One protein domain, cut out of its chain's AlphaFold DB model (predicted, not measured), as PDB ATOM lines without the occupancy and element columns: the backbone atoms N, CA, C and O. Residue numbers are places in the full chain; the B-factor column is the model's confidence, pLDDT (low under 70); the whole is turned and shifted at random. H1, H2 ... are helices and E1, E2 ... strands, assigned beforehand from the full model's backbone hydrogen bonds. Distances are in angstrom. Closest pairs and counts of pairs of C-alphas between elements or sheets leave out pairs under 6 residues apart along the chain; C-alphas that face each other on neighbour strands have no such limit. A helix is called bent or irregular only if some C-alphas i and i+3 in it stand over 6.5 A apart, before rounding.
ATOM      1  N   GLU A  85      51.548  16.693 -17.421       42.94
ATOM      2  CA  GLU A  85      51.232  16.732 -18.853       42.94
ATOM      3  C   GLU A  85      49.852  16.152 -19.205       42.94
ATOM      4  O   GLU A  85      49.231  16.623 -20.152       42.94
ATOM      5  N   THR A  86      49.350  15.181 -18.432       41.22
ATOM      6  CA  THR A  86      48.038  14.546 -18.673       41.22
ATOM      7  C   THR A  86      46.848  15.444 -18.305       41.22
ATOM      8  O   THR A  86      45.791  15.319 -18.910       41.22
ATOM      9  N   ASN A  87      47.044  16.438 -17.429       54.38
ATOM     10  CA  ASN A  87      46.014  17.408 -17.025       54.38
ATOM     11  C   ASN A  87      46.139  18.766 -17.749       54.38
ATOM     12  O   ASN A  87      45.520  19.756 -17.352       54.38
ATOM     13  N   GLY A  88      46.937  18.853 -18.820       58.12
ATOM     14  CA  GLY A  88      47.324  20.130 -19.431       58.12
ATOM     15  C   GLY A  88      46.159  20.991 -19.944       58.12
ATOM     16  O   GLY A  88      46.242  22.223 -19.921       58.12
ATOM     17  N   GLU A  89      45.054  20.380 -20.381       62.03
ATOM     18  CA  GLU A  89      43.857  21.125 -20.793       62.03
ATOM     19  C   GLU A  89      43.163  21.794 -19.596       62.03
ATOM     20  O   GLU A  89      42.792  22.969 -19.674       62.03
ATOM     21  N   VAL A  90      43.080  21.096 -18.463       60.91
ATOM     22  CA  VAL A  90      42.517  21.598 -17.200       60.91
ATOM     23  C   VAL A  90      43.354  22.746 -16.669       60.91
ATOM     24  O   VAL A  90      42.822  23.820 -16.399       60.91
ATOM     25  N   GLU A  91      44.675  22.565 -16.621       65.69
ATOM     26  CA  GLU A  91      45.605  23.610 -16.195       65.69
ATOM     27  C   GLU A  91      45.477  24.857 -17.080       65.69
ATOM     28  O   GLU A  91      45.481  25.992 -16.592       65.69
ATOM     29  N   ARG A  92      45.336  24.679 -18.400       70.38
ATOM     30  CA  ARG A  92      45.178  25.795 -19.342       70.38
ATOM     31  C   ARG A  92      43.855  26.529 -19.140       70.38
ATOM     32  O   ARG A  92      43.849  27.760 -19.189       70.38
ATOM     33  N   GLN A  93      42.765  25.804 -18.906       66.69
ATOM     34  CA  GLN A  93      41.454  26.387 -18.612       66.69
ATOM     35  C   GLN A  93      41.482  27.142 -17.275       66.69
ATOM     36  O   GLN A  93      41.096  28.315 -17.216       66.69
ATOM     37  N   ASN A  94      42.069  26.538 -16.241       73.25
ATOM     38  CA  ASN A  94      42.178  27.101 -14.897       73.25
ATOM     39  C   ASN A  94      43.026  28.381 -14.855       73.25
ATOM     40  O   ASN A  94      42.795  29.245 -14.012       73.25
ATOM     41  N   ARG A  95      43.939  28.606 -15.813       79.12
ATOM     42  CA  ARG A  95      44.660  29.893 -15.938       79.12
ATOM     43  C   ARG A  95      43.731  31.085 -16.153       79.12
ATOM     44  O   ARG A  95      44.010  32.157 -15.622       79.12
ATOM     45  N   SER A  96      42.676  30.935 -16.955       82.00
ATOM     46  CA  SER A  96      41.730  32.031 -17.220       82.00
ATOM     47  C   SER A  96      40.937  32.388 -15.961       82.00
ATOM     48  O   SER A  96      40.850  33.560 -15.592       82.00
ATOM     49  N   PHE A  97      40.499  31.360 -15.237       81.25
ATOM     50  CA  PHE A  97      39.854  31.471 -13.938       81.25
ATOM     51  C   PHE A  97      40.775  32.128 -12.896       81.25
ATOM     52  O   PHE A  97      40.399  33.121 -12.278       81.25
ATOM     53  N   LEU A  98      42.034  31.683 -12.779       84.00
ATOM     54  CA  LEU A  98      43.030  32.309 -11.896       84.00
ATOM     55  C   LEU A  98      43.257  33.779 -12.213       84.00
ATOM     56  O   LEU A  98      43.410  34.581 -11.296       84.00
ATOM     57  N   LYS A  99      43.329  34.144 -13.496       87.06
ATOM     58  CA  LYS A  99      43.500  35.544 -13.896       87.06
ATOM     59  C   LYS A  99      42.325  36.391 -13.414       87.06
ATOM     60  O   LYS A  99      42.570  37.438 -12.822       87.06
ATOM     61  N   ALA A 100      41.092  35.916 -13.587       86.12
ATOM     62  CA  ALA A 100      39.904  36.608 -13.094       86.12
ATOM     63  C   ALA A 100      39.941  36.797 -11.566       86.12
ATOM     64  O   ALA A 100      39.736  37.906 -11.077       86.12
ATOM     65  N   LEU A 101      40.309  35.756 -10.809       85.06
ATOM     66  CA  LEU A 101      40.432  35.851  -9.348       85.06
ATOM     67  C   LEU A 101      41.573  36.784  -8.906       85.06
ATOM     68  O   LEU A 101      41.430  37.520  -7.930       85.06
ATOM     69  N   LYS A 102      42.702  36.795  -9.627       85.25
ATOM     70  CA  LYS A 102      43.823  37.717  -9.368       85.25
ATOM     71  C   LYS A 102      43.419  39.174  -9.589       85.25
ATOM     72  O   LYS A 102      43.769  40.016  -8.765       85.25
ATOM     73  N   ILE A 103      42.665  39.459 -10.653       86.75
ATOM     74  CA  ILE A 103      42.121  40.795 -10.935       86.75
ATOM     75  C   ILE A 103      41.154  41.208  -9.822       86.75
ATOM     76  O   ILE A 103      41.324  42.274  -9.240       86.75
ATOM     77  N   ALA A 104      40.224  40.330  -9.435       86.94
ATOM     78  CA  ALA A 104      39.288  40.594  -8.342       86.94
ATOM     79  C   ALA A 104      40.004  40.932  -7.022       86.94
ATOM     80  O   ALA A 104      39.605  41.859  -6.315       86.94
ATOM     81  N   LYS A 105      41.097  40.220  -6.713       84.81
ATOM     82  CA  LYS A 105      41.934  40.496  -5.539       84.81
ATOM     83  C   LYS A 105      42.639  41.853  -5.638       84.81
ATOM     84  O   LYS A 105      42.674  42.576  -4.646       84.81
ATOM     85  N   ALA A 106      43.181  42.205  -6.806       89.81
ATOM     86  CA  ALA A 106      43.834  43.498  -7.030       89.81
ATOM     87  C   ALA A 106      42.848  44.674  -6.902       89.81
ATOM     88  O   ALA A 106      43.170  45.693  -6.300       89.81
ATOM     89  N   GLU A 107      41.619  44.495  -7.386       89.81
ATOM     90  CA  GLU A 107      40.527  45.472  -7.293       89.81
ATOM     91  C   GLU A 107      39.831  45.490  -5.919       89.81
ATOM     92  O   GLU A 107      38.883  46.251  -5.723       89.81
ATOM     93  N   LYS A 108      40.275  44.655  -4.964       87.50
ATOM     94  CA  LYS A 108      39.679  44.483  -3.624       87.50
ATOM     95  C   LYS A 108      38.183  44.124  -3.650       87.50
ATOM     96  O   LYS A 108      37.440  44.457  -2.730       87.50
ATOM     97  N   LYS A 109      37.733  43.427  -4.695       83.25
ATOM     98  CA  LYS A 109      36.357  42.928  -4.820       83.25
ATOM     99  C   LYS A 109      36.186  41.605  -4.076       83.25
ATOM    100  O   LYS A 109      37.144  40.878  -3.814       83.25
ATOM    101  N   ASN A 110      34.938  41.258  -3.766       83.56
ATOM    102  CA  ASN A 110      34.619  39.962  -3.177       83.56
ATOM    103  C   ASN A 110      34.910  38.832  -4.186       83.56
ATOM    104  O   ASN A 110      34.235  38.710  -5.211       83.56
ATOM    105  N   ILE A 111      35.901  37.996  -3.863       75.75
ATOM    106  CA  ILE A 111      36.416  36.927  -4.733       75.75
ATOM    107  C   ILE A 111      35.307  35.941  -5.123       75.75
ATOM    108  O   ILE A 111      35.211  35.578  -6.288       75.75
ATOM    109  N   TRP A 112      34.426  35.559  -4.194       75.12
ATOM    110  CA  TRP A 112      33.325  34.621  -4.458       75.12
ATOM    111  C   TRP A 112      32.284  35.181  -5.424       75.12
ATOM    112  O   TRP A 112      31.722  34.453  -6.241       75.12
ATOM    113  N   THR A 113      32.019  36.482  -5.340       81.19
ATOM    114  CA  THR A 113      31.072  37.153  -6.236       81.19
ATOM    115  C   THR A 113      31.635  37.231  -7.650       81.19
ATOM    116  O   THR A 113      30.944  36.882  -8.605       81.19
ATOM    117  N   GLU A 114      32.905  37.615  -7.788       83.69
ATOM    118  CA  GLU A 114      33.591  37.640  -9.085       83.69
ATOM    119  C   GLU A 114      33.792  36.233  -9.660       83.69
ATOM    120  O   GLU A 114      33.631  36.028 -10.860       83.69
ATOM    121  N   MET A 115      34.031  35.236  -8.807       81.50
ATOM    122  CA  MET A 115      34.080  33.828  -9.197       81.50
ATOM    123  C   MET A 115      32.756  33.377  -9.820       81.50
ATOM    124  O   MET A 115      32.751  32.801 -10.905       81.50
ATOM    125  N   ARG A 116      31.624  33.666  -9.166       82.31
ATOM    126  CA  ARG A 116      30.294  33.340  -9.703       82.31
ATOM    127  C   ARG A 116      30.028  34.071 -11.014       82.31
ATOM    128  O   ARG A 116      29.582  33.432 -11.958       82.31
ATOM    129  N   LYS A 117      30.359  35.365 -11.109       84.25
ATOM    130  CA  LYS A 117      30.238  36.139 -12.359       84.25
ATOM    131  C   LYS A 117      31.058  35.525 -13.491       84.25
ATOM    132  O   LYS A 117      30.542  35.373 -14.595       84.25
ATOM    133  N   PHE A 118      32.303  35.138 -13.209       87.88
ATOM    134  CA  PHE A 118      33.158  34.459 -14.175       87.88
ATOM    135  C   PHE A 118      32.540  33.135 -14.620       87.88
ATOM    136  O   PHE A 118      32.421  32.904 -15.817       87.88
ATOM    137  N   LEU A 119      32.116  32.281 -13.681       84.88
ATOM    138  CA  LEU A 119      31.515  30.984 -14.005       84.88
ATOM    139  C   LEU A 119      30.236  31.150 -14.826       84.88
ATOM    140  O   LEU A 119      30.046  30.428 -15.798       84.88
ATOM    141  N   THR A 120      29.382  32.119 -14.489       82.94
ATOM    142  CA  THR A 120      28.192  32.438 -15.284       82.94
ATOM    143  C   THR A 120      28.574  32.855 -16.702       82.94
ATOM    144  O   THR A 120      28.068  32.259 -17.645       82.94
ATOM    145  N   GLY A 121      29.505  33.803 -16.866       84.06
ATOM    146  CA  GLY A 121      29.956  34.239 -18.190       84.06
ATOM    147  C   GLY A 121      30.607  33.114 -18.996       84.06
ATOM    148  O   GLY A 121      30.337  32.965 -20.183       84.06
ATOM    149  N   TYR A 122      31.403  32.270 -18.345       85.25
ATOM    150  CA  TYR A 122      32.035  31.106 -18.960       85.25
ATOM    151  C   TYR A 122      30.990  30.100 -19.473       85.25
ATOM    152  O   TYR A 122      31.090  29.621 -20.596       85.25
ATOM    153  N   ARG A 123      29.935  29.828 -18.693       83.50
ATOM    154  CA  ARG A 123      28.863  28.881 -19.056       83.50
ATOM    155  C   ARG A 123      27.963  29.376 -20.192       83.50
ATOM    156  O   ARG A 123      27.355  28.548 -20.869       83.50
ATOM    157  N   THR A 124      27.876  30.690 -20.404       82.50
ATOM    158  CA  THR A 124      27.029  31.310 -21.439       82.50
ATOM    159  C   THR A 124      27.797  31.795 -22.664       82.50
ATOM    160  O   THR A 124      27.174  32.231 -23.623       82.50
ATOM    161  N   THR A 125      29.130  31.742 -22.666       83.94
ATOM    162  CA  THR A 125      29.939  32.179 -23.813       83.94
ATOM    163  C   THR A 125      30.245  30.989 -24.726       83.94
ATOM    164  O   THR A 125      30.685  29.951 -24.228       83.94
ATOM    165  N   PRO A 126      30.040  31.094 -26.052       83.38
ATOM    166  CA  PRO A 126      30.431  30.039 -26.981       83.38
ATOM    167  C   PRO A 126      31.947  29.814 -26.955       83.38
ATOM    168  O   PRO A 126      32.725  30.766 -27.053       83.38
ATOM    169  N   HIS A 127      32.384  28.560 -26.836       79.62
ATOM    170  CA  HIS A 127      33.811  28.238 -26.888       79.62
ATOM    171  C   HIS A 127      34.314  28.121 -28.322       79.62
ATOM    172  O   HIS A 127      33.609  27.658 -29.210       79.62
ATOM    173  N   THR A 128      35.581  28.468 -28.545       78.31
ATOM    174  CA  THR A 128      36.196  28.379 -29.877       78.31
ATOM    175  C   THR A 128      36.340  26.945 -30.386       78.31
ATOM    176  O   THR A 128      36.345  26.756 -31.594       78.31
ATOM    177  N   SER A 129      36.445  25.945 -29.498       74.44
ATOM    178  CA  SER A 129      36.540  24.527 -29.885       74.44
ATOM    179  C   SER A 129      35.222  23.946 -30.369       74.44
ATOM    180  O   SER A 129      35.172  23.387 -31.453       74.44
ATOM    181  N   THR A 130      34.155  24.119 -29.599       76.56
ATOM    182  CA  THR A 130      32.847  23.520 -29.892       76.56
ATOM    183  C   THR A 130      31.935  24.454 -30.689       76.56
ATOM    184  O   THR A 130      30.983  24.001 -31.309       76.56
ATOM    185  N   GLY A 131      32.186  25.768 -30.680       77.44
ATOM    186  CA  GLY A 131      31.295  26.787 -31.252       77.44
ATOM    187  C   GLY A 131      29.993  26.991 -30.468       77.44
ATOM    188  O   GLY A 131      29.179  27.831 -30.840       77.44
ATOM    189  N   VAL A 132      29.804  26.247 -29.375       79.62
ATOM    190  CA  VAL A 132      28.576  26.185 -28.575       79.62
ATOM    191  C   VAL A 132      28.904  26.523 -27.118       79.62
ATOM    192  O   VAL A 132      30.043  26.378 -26.666       79.62
ATOM    193  N   THR A 133      27.919  27.032 -26.378       82.44
ATOM    194  CA  THR A 133      28.077  27.358 -24.956       82.44
ATOM    195  C   THR A 133      28.100  26.081 -24.101       82.44
ATOM    196  O   THR A 133      27.361  25.137 -24.401       82.44
ATOM    197  N   PRO A 134      28.878  26.030 -23.002       81.88
ATOM    198  CA  PRO A 134      28.887  24.877 -22.100       81.88
ATOM    199  C   PRO A 134      27.507  24.529 -21.542       81.88
ATOM    200  O   PRO A 134      27.158  23.359 -21.431       81.88
ATOM    201  N   ALA A 135      26.697  25.542 -21.215       75.00
ATOM    202  CA  ALA A 135      25.345  25.320 -20.714       75.00
ATOM    203  C   ALA A 135      24.435  24.647 -21.750       75.00
ATOM    204  O   ALA A 135      23.632  23.786 -21.389       75.00
ATOM    205  N   LYS A 136      24.589  25.003 -23.032       74.50
ATOM    206  CA  LYS A 136      23.841  24.379 -24.122       74.50
ATOM    207  C   LYS A 136      24.320  22.953 -24.382       74.50
ATOM    208  O   LYS A 136      23.474  22.098 -24.580       74.50
ATOM    209  N   LEU A 137      25.620  22.667 -24.302       75.25
ATOM    210  CA  LEU A 137      26.126  21.293 -24.438       75.25
ATOM    211  C   LEU A 137      25.660  20.381 -23.293       75.25
ATOM    212  O   LEU A 137      25.286  19.241 -23.536       75.25
ATOM    213  N   LEU A 138      25.639  20.883 -22.053       72.62
ATOM    214  CA  LEU A 138      25.286  20.069 -20.888       72.62
ATOM    215  C   LEU A 138      23.767  19.904 -20.694       72.62
ATOM    216  O   LEU A 138      23.301  18.821 -20.357       72.62
ATOM    217  N   PHE A 139      22.983  20.970 -20.889       69.25
ATOM    218  CA  PHE A 139      21.539  20.969 -20.600       69.25
ATOM    219  C   PHE A 139      20.652  20.997 -21.845       69.25
ATOM    220  O   PHE A 139      19.427  21.047 -21.714       69.25
ATOM    221  N   ASN A 140      21.249  21.033 -23.040       69.19
ATOM    222  CA  ASN A 140      20.556  21.256 -24.312       69.19
ATOM    223  C   ASN A 140      19.624  22.488 -24.282       69.19
ATOM    224  O   ASN A 140      18.568  22.525 -24.913       69.19
ATOM    225  N   ARG A 141      19.988  23.489 -23.468       67.88
ATOM    226  CA  ARG A 141      19.202  24.691 -23.174       67.88
ATOM    227  C   ARG A 141      20.122  25.898 -23.063       67.88
ATOM    228  O   ARG A 141      21.191  25.828 -22.461       67.88
ATOM    229  N   GLU A 142      19.681  27.027 -23.601       68.19
ATOM    230  CA  GLU A 142      20.358  28.309 -23.409       68.19
ATOM    231  C   GLU A 142      19.923  28.917 -22.071       68.19
ATOM    232  O   GLU A 142      18.730  29.013 -21.764       68.19
ATOM    233  N   ILE A 143      20.893  29.310 -21.240       69.69
ATOM    234  CA  ILE A 143      20.600  30.055 -20.013       69.69
ATOM    235  C   ILE A 143      20.126  31.443 -20.437       69.69
ATOM    236  O   ILE A 143      20.892  32.207 -21.020       69.69
ATOM    237  N   ARG A 144      18.872  31.778 -20.120       61.44
ATOM    238  CA  ARG A 144      18.299  33.096 -20.415       61.44
ATOM    239  C   ARG A 144      19.113  34.198 -19.738       61.44
ATOM    240  O   ARG A 144      19.084  34.342 -18.516       61.44
ATOM    241  N   ALA A 160      29.029  19.241 -32.953       75.62
ATOM    242  CA  ALA A 160      29.870  19.787 -31.893       75.62
ATOM    243  C   ALA A 160      30.947  18.789 -31.434       75.62
ATOM    244  O   ALA A 160      32.071  19.204 -31.133       75.62
ATOM    245  N   ARG A 161      30.619  17.489 -31.392       76.06
ATOM    246  CA  ARG A 161      31.571  16.406 -31.092       76.06
ATOM    247  C   ARG A 161      32.615  16.260 -32.186       76.06
ATOM    248  O   ARG A 161      33.801  16.239 -31.867       76.06
ATOM    249  N   ASP A 162      32.179  16.236 -33.441       80.19
ATOM    250  CA  ASP A 162      33.062  16.099 -34.601       80.19
ATOM    251  C   ASP A 162      34.064  17.261 -34.643       80.19
ATOM    252  O   ASP A 162      35.274  17.051 -34.692       80.19
ATOM    253  N   LYS A 163      33.584  18.495 -34.454       79.25
ATOM    254  CA  LYS A 163      34.438  19.688 -34.427       79.25
ATOM    255  C   LYS A 163      35.415  19.731 -33.245       79.25
ATOM    256  O   LYS A 163      36.555  20.169 -33.409       79.25
ATOM    257  N   ASP A 164      35.001  19.313 -32.043       78.69
ATOM    258  CA  ASP A 164      35.915  19.227 -30.891       78.69
ATOM    259  C   ASP A 164      36.971  18.131 -31.102       78.69
ATOM    260  O   ASP A 164      38.130  18.342 -30.743       78.69
ATOM    261  N   ALA A 165      36.600  17.006 -31.724       79.00
ATOM    262  CA  ALA A 165      37.518  15.926 -32.076       79.00
ATOM    263  C   ALA A 165      38.546  16.370 -33.128       79.00
ATOM    264  O   ALA A 165      39.745  16.203 -32.901       79.00
ATOM    265  N   GLU A 166      38.108  17.018 -34.210       83.50
ATOM    266  CA  GLU A 166      38.987  17.605 -35.231       83.50
ATOM    267  C   GLU A 166      39.970  18.605 -34.607       83.50
ATOM    268  O   GLU A 166      41.184  18.470 -34.741       83.50
ATOM    269  N   MET A 167      39.464  19.555 -33.814       79.44
ATOM    270  CA  MET A 167      40.295  20.546 -33.119       79.44
ATOM    271  C   MET A 167      41.283  19.911 -32.130       79.44
ATOM    272  O   MET A 167      42.371  20.453 -31.910       79.44
ATOM    273  N   LYS A 168      40.923  18.799 -31.479       80.06
ATOM    274  CA  LYS A 168      41.831  18.042 -30.601       80.06
ATOM    275  C   LYS A 168      42.920  17.336 -31.402       80.06
ATOM    276  O   LYS A 168      44.077  17.372 -30.973       80.06
ATOM    277  N   GLN A 169      42.576  16.765 -32.553       81.19
ATOM    278  CA  GLN A 169      43.531  16.121 -33.446       81.19
ATOM    279  C   GLN A 169      44.538  17.142 -33.984       81.19
ATOM    280  O   GLN A 169      45.731  17.003 -33.730       81.19
ATOM    281  N   GLU A 170      44.071  18.250 -34.564       82.12
ATOM    282  CA  GLU A 170      44.944  19.309 -35.096       82.12
ATOM    283  C   GLU A 170      45.900  19.879 -34.036       82.12
ATOM    284  O   GLU A 170      47.067  20.174 -34.303       82.12
ATOM    285  N   ARG A 171      45.419  20.044 -32.796       78.44
ATOM    286  CA  ARG A 171      46.253  20.503 -31.675       78.44
ATOM    287  C   ARG A 171      47.325  19.490 -31.302       78.44
ATOM    288  O   ARG A 171      48.415  19.913 -30.915       78.44
ATOM    289  N   THR A 172      47.000  18.204 -31.380       79.06
ATOM    290  CA  THR A 172      47.940  17.106 -31.139       79.06
ATOM    291  C   THR A 172      48.997  17.096 -32.233       79.06
ATOM    292  O   THR A 172      50.173  17.257 -31.920       79.06
ATOM    293  N   ASP A 173      48.585  17.108 -33.501       81.00
ATOM    294  CA  ASP A 173      49.484  17.111 -34.660       81.00
ATOM    295  C   ASP A 173      50.427  18.325 -34.651       81.00
ATOM    296  O   ASP A 173      51.638  18.206 -34.857       81.00
ATOM    297  N   TYR A 174      49.903  19.516 -34.332       81.44
ATOM    298  CA  TYR A 174      50.719  20.719 -34.182       81.44
ATOM    299  C   TYR A 174      51.718  20.603 -33.023       81.44
ATOM    300  O   TYR A 174      52.878  21.014 -33.149       81.44
ATOM    301  N   ALA A 175      51.279  20.091 -31.869       77.62
ATOM    302  CA  ALA A 175      52.139  19.932 -30.701       77.62
ATOM    303  C   ALA A 175      53.250  18.909 -30.963       77.62
ATOM    304  O   ALA A 175      54.407  19.187 -30.629       77.62
ATOM    305  N   ASP A 176      52.918  17.794 -31.603       80.69
ATOM    306  CA  ASP A 176      53.840  16.725 -31.963       80.69
ATOM    307  C   ASP A 176      54.837  17.193 -33.022       80.69
ATOM    308  O   ASP A 176      56.046  17.038 -32.833       80.69
ATOM    309  N   GLY A 177      54.375  17.903 -34.055       83.00
ATOM    310  CA  GLY A 177      55.241  18.530 -35.053       83.00
ATOM    311  C   GLY A 177      56.197  19.556 -34.437       83.00
ATOM    312  O   GLY A 177      57.401  19.546 -34.704       83.00
ATOM    313  N   LYS A 178      55.700  20.414 -33.536       84.69
ATOM    314  CA  LYS A 178      56.521  21.423 -32.848       84.69
ATOM    315  C   LYS A 178      57.539  20.805 -31.890       84.69
ATOM    316  O   LYS A 178      58.651  21.321 -31.767       84.69
ATOM    317  N   ARG A 179      57.163  19.737 -31.183       78.69
ATOM    318  CA  ARG A 179      58.031  19.034 -30.224       78.69
ATOM    319  C   ARG A 179      58.906  17.972 -30.882       78.69
ATOM    320  O   ARG A 179      59.768  17.428 -30.198       78.69
ATOM    321  N   ARG A 180      58.722  17.718 -32.184       84.25
ATOM    322  CA  ARG A 180      59.356  16.617 -32.921       84.25
ATOM    323  C   ARG A 180      59.156  15.295 -32.179       84.25
ATOM    324  O   ARG A 180      60.120  14.568 -31.934       84.25
ATOM    325  N   ALA A 181      57.916  15.050 -31.754       77.81
ATOM    326  CA  ALA A 181      57.547  13.822 -31.069       77.81
ATOM    327  C   ALA A 181      57.897  12.620 -31.957       77.81
ATOM    328  O   ALA A 181      57.769  12.674 -33.179       77.81
ATOM    329  N   ARG A 182      58.397  11.555 -31.333       79.62
ATOM    330  CA  ARG A 182      58.739  10.300 -32.001       79.62
ATOM    331  C   ARG A 182      57.954   9.177 -31.360       79.62
ATOM    332  O   ARG A 182      57.688   9.218 -30.156       79.62
ATOM    333  N   GLU A 276      35.333   8.609 -20.333       36.69
ATOM    334  CA  GLU A 276      35.454  10.067 -20.210       36.69
ATOM    335  C   GLU A 276      35.936  10.391 -18.784       36.69
ATOM    336  O   GLU A 276      35.167  10.403 -17.824       36.69
ATOM    337  N   GLU A 277      37.248  10.574 -18.617       50.22
ATOM    338  CA  GLU A 277      37.856  10.993 -17.352       50.22
ATOM    339  C   GLU A 277      37.371  12.414 -17.009       50.22
ATOM    340  O   GLU A 277      37.628  13.346 -17.768       50.22
ATOM    341  N   MET A 278      36.681  12.613 -15.877       51.41
ATOM    342  CA  MET A 278      36.344  13.968 -15.423       51.41
ATOM    343  C   MET A 278      37.575  14.645 -14.810       51.41
ATOM    344  O   MET A 278      38.102  14.160 -13.804       51.41
ATOM    345  N   PRO A 279      38.041  15.776 -15.360       53.09
ATOM    346  CA  PRO A 279      39.175  16.480 -14.799       53.09
ATOM    347  C   PRO A 279      38.878  17.132 -13.447       53.09
ATOM    348  O   PRO A 279      37.940  17.920 -13.308       53.09
ATOM    349  N   LEU A 280      39.765  16.875 -12.487       58.84
ATOM    350  CA  LEU A 280      39.768  17.457 -11.147       58.84
ATOM    351  C   LEU A 280      41.079  18.216 -10.917       58.84
ATOM    352  O   LEU A 280      42.153  17.703 -11.235       58.84
ATOM    353  N   ASP A 281      41.002  19.418 -10.350       62.56
ATOM    354  CA  ASP A 281      42.170  20.215  -9.958       62.56
ATOM    355  C   ASP A 281      41.915  20.968  -8.645       62.56
ATOM    356  O   ASP A 281      40.779  21.334  -8.347       62.56
ATOM    357  N   ILE A 282      42.960  21.220  -7.855       64.19
ATOM    358  CA  ILE A 282      42.871  21.950  -6.582       64.19
ATOM    359  C   ILE A 282      43.747  23.199  -6.650       64.19
ATOM    360  O   ILE A 282      44.944  23.142  -6.917       64.19
ATOM    361  N   MET A 283      43.155  24.352  -6.347       68.06
ATOM    362  CA  MET A 283      43.790  25.660  -6.480       68.06
ATOM    363  C   MET A 283      43.987  26.312  -5.110       68.06
ATOM    364  O   MET A 283      43.032  26.454  -4.346       68.06
ATOM    365  N   GLY A 284      45.204  26.771  -4.807       62.91
ATOM    366  CA  GLY A 284      45.488  27.537  -3.587       62.91
ATOM    367  C   GLY A 284      46.922  27.369  -3.068       62.91
ATOM    368  O   GLY A 284      47.739  26.749  -3.750       62.91
ATOM    369  N   PRO A 285      47.243  27.926  -1.883       59.44
ATOM    370  CA  PRO A 285      46.316  28.482  -0.889       59.44
ATOM    371  C   PRO A 285      45.826  29.906  -1.214       59.44
ATOM    372  O   PRO A 285      46.589  30.801  -1.580       59.44
ATOM    373  N   MET A 286      44.523  30.113  -1.061       69.06
ATOM    374  CA  MET A 286      43.823  31.394  -1.135       69.06
ATOM    375  C   MET A 286      43.770  32.052   0.258       69.06
ATOM    376  O   MET A 286      44.006  31.377   1.261       69.06
ATOM    377  N   PRO A 287      43.471  33.364   0.359       69.19
ATOM    378  CA  PRO A 287      43.232  33.999   1.653       69.19
ATOM    379  C   PRO A 287      42.127  33.260   2.416       69.19
ATOM    380  O   PRO A 287      41.040  33.071   1.871       69.19
ATOM    381  N   THR A 288      42.422  32.843   3.648       70.12
ATOM    382  CA  THR A 288      41.500  32.073   4.491       70.12
ATOM    383  C   THR A 288      40.208  32.853   4.711       70.12
ATOM    384  O   THR A 288      40.240  34.004   5.146       70.12
ATOM    385  N   THR A 289      39.070  32.234   4.414       67.94
ATOM    386  CA  THR A 289      37.751  32.798   4.737       67.94
ATOM    387  C   THR A 289      37.423  32.628   6.222       67.94
ATOM    388  O   THR A 289      38.030  31.801   6.897       67.94
ATOM    389  N   GLU A 290      36.393  33.314   6.723       58.16
ATOM    390  CA  GLU A 290      35.882  33.133   8.098       58.16
ATOM    391  C   GLU A 290      35.502  31.674   8.409       58.16
ATOM    392  O   GLU A 290      35.705  31.197   9.518       58.16
ATOM    393  N   SER A 291      35.040  30.928   7.402       58.34
ATOM    394  CA  SER A 291      34.734  29.493   7.485       58.34
ATOM    395  C   SER A 291      35.949  28.562   7.322       58.34
ATOM    396  O   SER A 291      35.774  27.367   7.103       58.34
ATOM    397  N   GLY A 292      37.178  29.089   7.339       66.88
ATOM    398  CA  GLY A 292      38.414  28.300   7.255       66.88
ATOM    399  C   GLY A 292      38.807  27.794   5.860       66.88
ATOM    400  O   GLY A 292      39.836  27.134   5.738       66.88
ATOM    401  N   ASN A 293      38.047  28.105   4.804       69.12
ATOM    402  CA  ASN A 293      38.332  27.633   3.445       69.12
ATOM    403  C   ASN A 293      39.585  28.303   2.872       69.12
ATOM    404  O   ASN A 293      39.703  29.534   2.880       69.12
ATOM    405  N   LYS A 294      40.506  27.487   2.348       67.06
ATOM    406  CA  LYS A 294      41.804  27.927   1.808       67.06
ATOM    407  C   LYS A 294      42.045  27.469   0.380       67.06
ATOM    408  O   LYS A 294      42.898  28.043  -0.290       67.06
ATOM    409  N   TYR A 295      41.318  26.474  -0.106       68.12
ATOM    410  CA  TYR A 295      41.513  25.945  -1.448       68.12
ATOM    411  C   TYR A 295      40.205  25.953  -2.232       68.12
ATOM    412  O   TYR A 295      39.113  26.059  -1.670       68.12
ATOM    413  N   ILE A 296      40.332  25.880  -3.552       67.38
ATOM    414  CA  ILE A 296      39.211  25.759  -4.475       67.38
ATOM    415  C   ILE A 296      39.396  24.457  -5.250       67.38
ATOM    416  O   ILE A 296      40.362  24.328  -5.997       67.38
ATOM    417  N   LEU A 297      38.482  23.508  -5.072       68.00
ATOM    418  CA  LEU A 297      38.370  22.322  -5.913       68.00
ATOM    419  C   LEU A 297      37.644  22.711  -7.197       68.00
ATOM    420  O   LEU A 297      36.518  23.197  -7.141       68.00
ATOM    421  N   VAL A 298      38.270  22.493  -8.346       65.44
ATOM    422  CA  VAL A 298      37.661  22.684  -9.659       65.44
ATOM    423  C   VAL A 298      37.407  21.328 -10.288       65.44
ATOM    424  O   VAL A 298      38.336  20.574 -10.567       65.44
ATOM    425  N   VAL A 299      36.135  21.055 -10.546       66.12
ATOM    426  CA  VAL A 299      35.670  19.904 -11.314       66.12
ATOM    427  C   VAL A 299      35.281  20.405 -12.694       66.12
ATOM    428  O   VAL A 299      34.669  21.468 -12.830       66.12
ATOM    429  N   GLY A 300      35.636  19.674 -13.740       60.84
ATOM    430  CA  GLY A 300      35.114  19.973 -15.061       60.84
ATOM    431  C   GLY A 300      34.828  18.745 -15.889       60.84
ATOM    432  O   GLY A 300      35.161  17.635 -15.502       60.84
ATOM    433  N   ASP A 301      34.251  18.999 -17.052       67.81
ATOM    434  CA  ASP A 301      34.076  18.020 -18.117       67.81
ATOM    435  C   ASP A 301      34.909  18.447 -19.337       67.81
ATOM    436  O   ASP A 301      34.931  19.624 -19.716       67.81
ATOM    437  N   TYR A 302      35.632  17.498 -19.939       64.44
ATOM    438  CA  TYR A 302      36.452  17.739 -21.121       64.44
ATOM    439  C   TYR A 302      35.631  18.007 -22.378       64.44
ATOM    440  O   TYR A 302      36.130  18.738 -23.231       64.44
ATOM    441  N   PHE A 303      34.429  17.446 -22.542       65.44
ATOM    442  CA  PHE A 303      33.644  17.679 -23.758       65.44
ATOM    443  C   PHE A 303      32.805  18.951 -23.647       65.44
ATOM    444  O   PHE A 303      33.053  19.918 -24.371       65.44
ATOM    445  N   THR A 304      31.883  19.011 -22.682       67.44
ATOM    446  CA  THR A 304      31.003  20.183 -22.513       67.44
ATOM    447  C   THR A 304      31.766  21.430 -22.068       67.44
ATOM    448  O   THR A 304      31.232  22.539 -22.107       67.44
ATOM    449  N   LYS A 305      33.023  21.262 -21.634       73.69
ATOM    450  CA  LYS A 305      33.865  22.287 -21.007       73.69
ATOM    451  C   LYS A 305      33.264  22.837 -19.715       73.69
ATOM    452  O   LYS A 305      33.795  23.826 -19.214       73.69
ATOM    453  N   TRP A 306      32.195  22.238 -19.175       75.12
ATOM    454  CA  TRP A 306      31.524  22.699 -17.962       75.12
ATOM    455  C   TRP A 306      32.491  22.734 -16.779       75.12
ATOM    456  O   TRP A 306      33.400  21.911 -16.678       75.12
ATOM    457  N   LYS A 307      32.310  23.721 -15.894       71.19
ATOM    458  CA  LYS A 307      33.153  23.923 -14.713       71.19
ATOM    459  C   LYS A 307      32.318  24.163 -13.474       71.19
ATOM    460  O   LYS A 307      31.403  24.997 -13.477       71.19
ATOM    461  N   GLU A 308      32.711  23.494 -12.404       72.88
ATOM    462  CA  GLU A 308      32.220  23.690 -11.050       72.88
ATOM    463  C   GLU A 308      33.399  23.943 -10.123       72.88
ATOM    464  O   GLU A 308      34.470  23.366 -10.286       72.88
ATOM    465  N   ALA A 309      33.217  24.877  -9.193       71.19
ATOM    466  CA  ALA A 309      34.253  25.293  -8.267       71.19
ATOM    467  C   ALA A 309      33.688  25.271  -6.848       71.19
ATOM    468  O   ALA A 309      32.690  25.942  -6.569       71.19
ATOM    469  N   PHE A 310      34.345  24.530  -5.962       69.69
ATOM    470  CA  PHE A 310      33.941  24.318  -4.578       69.69
ATOM    471  C   PHE A 310      35.021  24.821  -3.624       69.69
ATOM    472  O   PHE A 310      36.211  24.640  -3.865       69.69
ATOM    473  N   ALA A 311      34.610  25.479  -2.542       67.56
ATOM    474  CA  ALA A 311      35.514  25.930  -1.490       67.56
ATOM    475  C   ALA A 311      35.851  24.757  -0.565       67.56
ATOM    476  O   ALA A 311      34.924  24.145  -0.040       67.56
ATOM    477  N   ILE A 312      37.134  24.480  -0.327       62.19
ATOM    478  CA  ILE A 312      37.574  23.423   0.598       62.19
ATOM    479  C   ILE A 312      38.569  23.970   1.630       62.19
ATOM    480  O   ILE A 312      39.286  24.952   1.382       62.19
ATOM    481  N   GLN A 313      38.600  23.349   2.808       65.38
ATOM    482  CA  GLN A 313      39.480  23.746   3.909       65.38
ATOM    483  C   GLN A 313      40.898  23.209   3.706       65.38
ATOM    484  O   GLN A 313      41.840  24.006   3.707       65.38
ATOM    485  N   ASN A 314      41.040  21.907   3.429       57.12
ATOM    486  CA  ASN A 314      42.322  21.256   3.159       57.12
ATOM    487  C   ASN A 314      42.301  20.443   1.853       57.12
ATOM    488  O   ASN A 314      41.272  20.297   1.203       57.12
ATOM    489  N   GLN A 315      43.472  19.943   1.447       53.41
ATOM    490  CA  GLN A 315      43.651  19.120   0.238       53.41
ATOM    491  C   GLN A 315      43.466  17.617   0.513       53.41
ATOM    492  O   GLN A 315      43.775  16.785  -0.338       53.41
ATOM    493  N   GLU A 316      43.024  17.260   1.718       49.41
ATOM    494  CA  GLU A 316      42.883  15.872   2.146       49.41
ATOM    495  C   GLU A 316      41.693  15.200   1.453       49.41
ATOM    496  O   GLU A 316      40.694  15.838   1.116       49.41
ATOM    497  N   ALA A 317      41.792  13.885   1.239       37.66
ATOM    498  CA  ALA A 317      40.808  13.123   0.471       37.66
ATOM    499  C   ALA A 317      39.383  13.202   1.051       37.66
ATOM    500  O   ALA A 317      38.429  13.168   0.274       37.66
ATOM    501  N   ALA A 318      39.259  13.348   2.376       39.47
ATOM    502  CA  ALA A 318      37.988  13.503   3.079       39.47
ATOM    503  C   ALA A 318      37.299  14.840   2.750       39.47
ATOM    504  O   ALA A 318      36.108  14.861   2.446       39.47
ATOM    505  N   ASP A 319      38.048  15.945   2.722       44.69
ATOM    506  CA  ASP A 319      37.503  17.274   2.413       44.69
ATOM    507  C   ASP A 319      37.067  17.386   0.944       44.69
ATOM    508  O   ASP A 319      36.060  18.021   0.632       44.69
ATOM    509  N   VAL A 320      37.799  16.736   0.032       44.69
ATOM    510  CA  VAL A 320      37.446  16.670  -1.399       44.69
ATOM    511  C   VAL A 320      36.152  15.879  -1.617       44.69
ATOM    512  O   VAL A 320      35.358  16.236  -2.484       44.69
ATOM    513  N   GLU A 321      35.917  14.832  -0.826       39.59
ATOM    514  CA  GLU A 321      34.727  13.978  -0.923       39.59
ATOM    515  C   GLU A 321      33.460  14.678  -0.414       39.59
ATOM    516  O   GLU A 321      32.407  14.576  -1.039       39.59
ATOM    517  N   VAL A 322      33.566  15.464   0.663       49.34
ATOM    518  CA  VAL A 322      32.458  16.285   1.184       49.34
ATOM    519  C   VAL A 322      32.096  17.429   0.226       49.34
ATOM    520  O   VAL A 322      30.944  17.860   0.169       49.34
ATOM    521  N   ALA A 323      33.077  17.943  -0.521       39.91
ATOM    522  CA  ALA A 323      32.933  19.151  -1.324       39.91
ATOM    523  C   ALA A 323      32.282  18.956  -2.696       39.91
ATOM    524  O   ALA A 323      31.858  19.957  -3.266       39.91
ATOM    525  N   VAL A 324      32.215  17.733  -3.233       41.22
ATOM    526  CA  VAL A 324      31.507  17.430  -4.488       41.22
ATOM    527  C   VAL A 324      30.078  17.013  -4.131       41.22
ATOM    528  O   VAL A 324      29.864  15.866  -3.738       41.22
TER     529      VAL A 324
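This is residues 85 to 144, 160 to 182 and 276 to 324 of the 425 residues of an uncharacterized protein of Stylophora pistillata (UniProt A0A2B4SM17). A small three-stranded antiparallel sheet lies between the long, kinked helix H1, which crosses one face, and the short helix H5 on the other face. H2 folds back from H1 and passes by the E3 edge, H3 makes a corner at the far end of H2, and H4 stands as a separate rod at one end of the domain, with residues 174 to 180 sticking out. The printed part has 132 residues, with five named helices and three named strands in the order H1 H2 H3 H4 E1 E2 E3 H5. The sheet's order is E1 E2 E3 and the class is mostly helix. The whole is only just compact, close to loose, with a radius of gyration of the C-alphas of 16.5 A and spans of 48 by 41 by 31 A.

Begin with the sheet: E1 is residues 280 to 283, E2 residues 295 to 300, 16.2 A long, and E3 residues 307 to 312, 15.9 A long. Find C-alpha 85 at (51.232, 16.732, -18.853); from there H1, residues 85 to 106, runs 30.2 A. H1 is irregular, with C-alphas 86 and 89 8.1 A apart, and has a kink of 42 degrees near residue 92. H2 is residues 111 to 124, 20.0 A, and H3 residues 134 to 139. H4, residues 160 to 179, runs 28.2 A from C-alpha 160 at (29.870, 19.787, -31.893). H5, residues 317 to 323, ends at C-alpha 323 at (32.933, 19.151, -1.324).

E1, E2 and E3 form a meander, each strand the antiparallel neighbour of the one before. In the hairpin E1 and E2, look at N 283 and O 296, 2.8 A apart and within hydrogen-bond range; in the hairpin E2 and E3, at N 297 and O 310, 2.8 A. H1 is on the sheet at a height of 7.6 A, slantwise to the strands; its closest C-alpha pair with E1 is Val 90 and Asp 281, 7.4 A. H5 is on the opposite face, over E3, with the C-alphas of Phe 310 and Ala 323 6.2 A apart. H2 only grazes the sheet, its Leu 119 and Lys 307 of E3 being the closest C-alphas at 7.3 A. With residues 97 to 105 alone, H1 touches H2 at a steep tilt of 53 degrees, opposite ways; the closest C-alphas, of Ala 104 and Ile 111, are 5.9 A apart. With residues 122 to 124 alone, H2 touches H3, about perpendicular at 74 degrees; the closest C-alphas, of Arg 123 and Pro 134, are 5.0 A apart. H4 touches no helix, and is only just apart from H3, at 8.5 A. Every O i to N i+4 pair is within hydrogen-bond range in H2, H3, H4 and H5; in H1, 14 of 18 are.

The C-alphas farthest apart, of Arg 182 and Glu 290, are 51.5 A apart. Residues 145 to 159 and 183 to 275 are not printed, with C-alpha gaps of 21.0 A and 26.1 A. The link E1 to E2 is long. Mean pLDDT of the printed part is 71.2; 57 residues are under 70, among them residues 310 to 324.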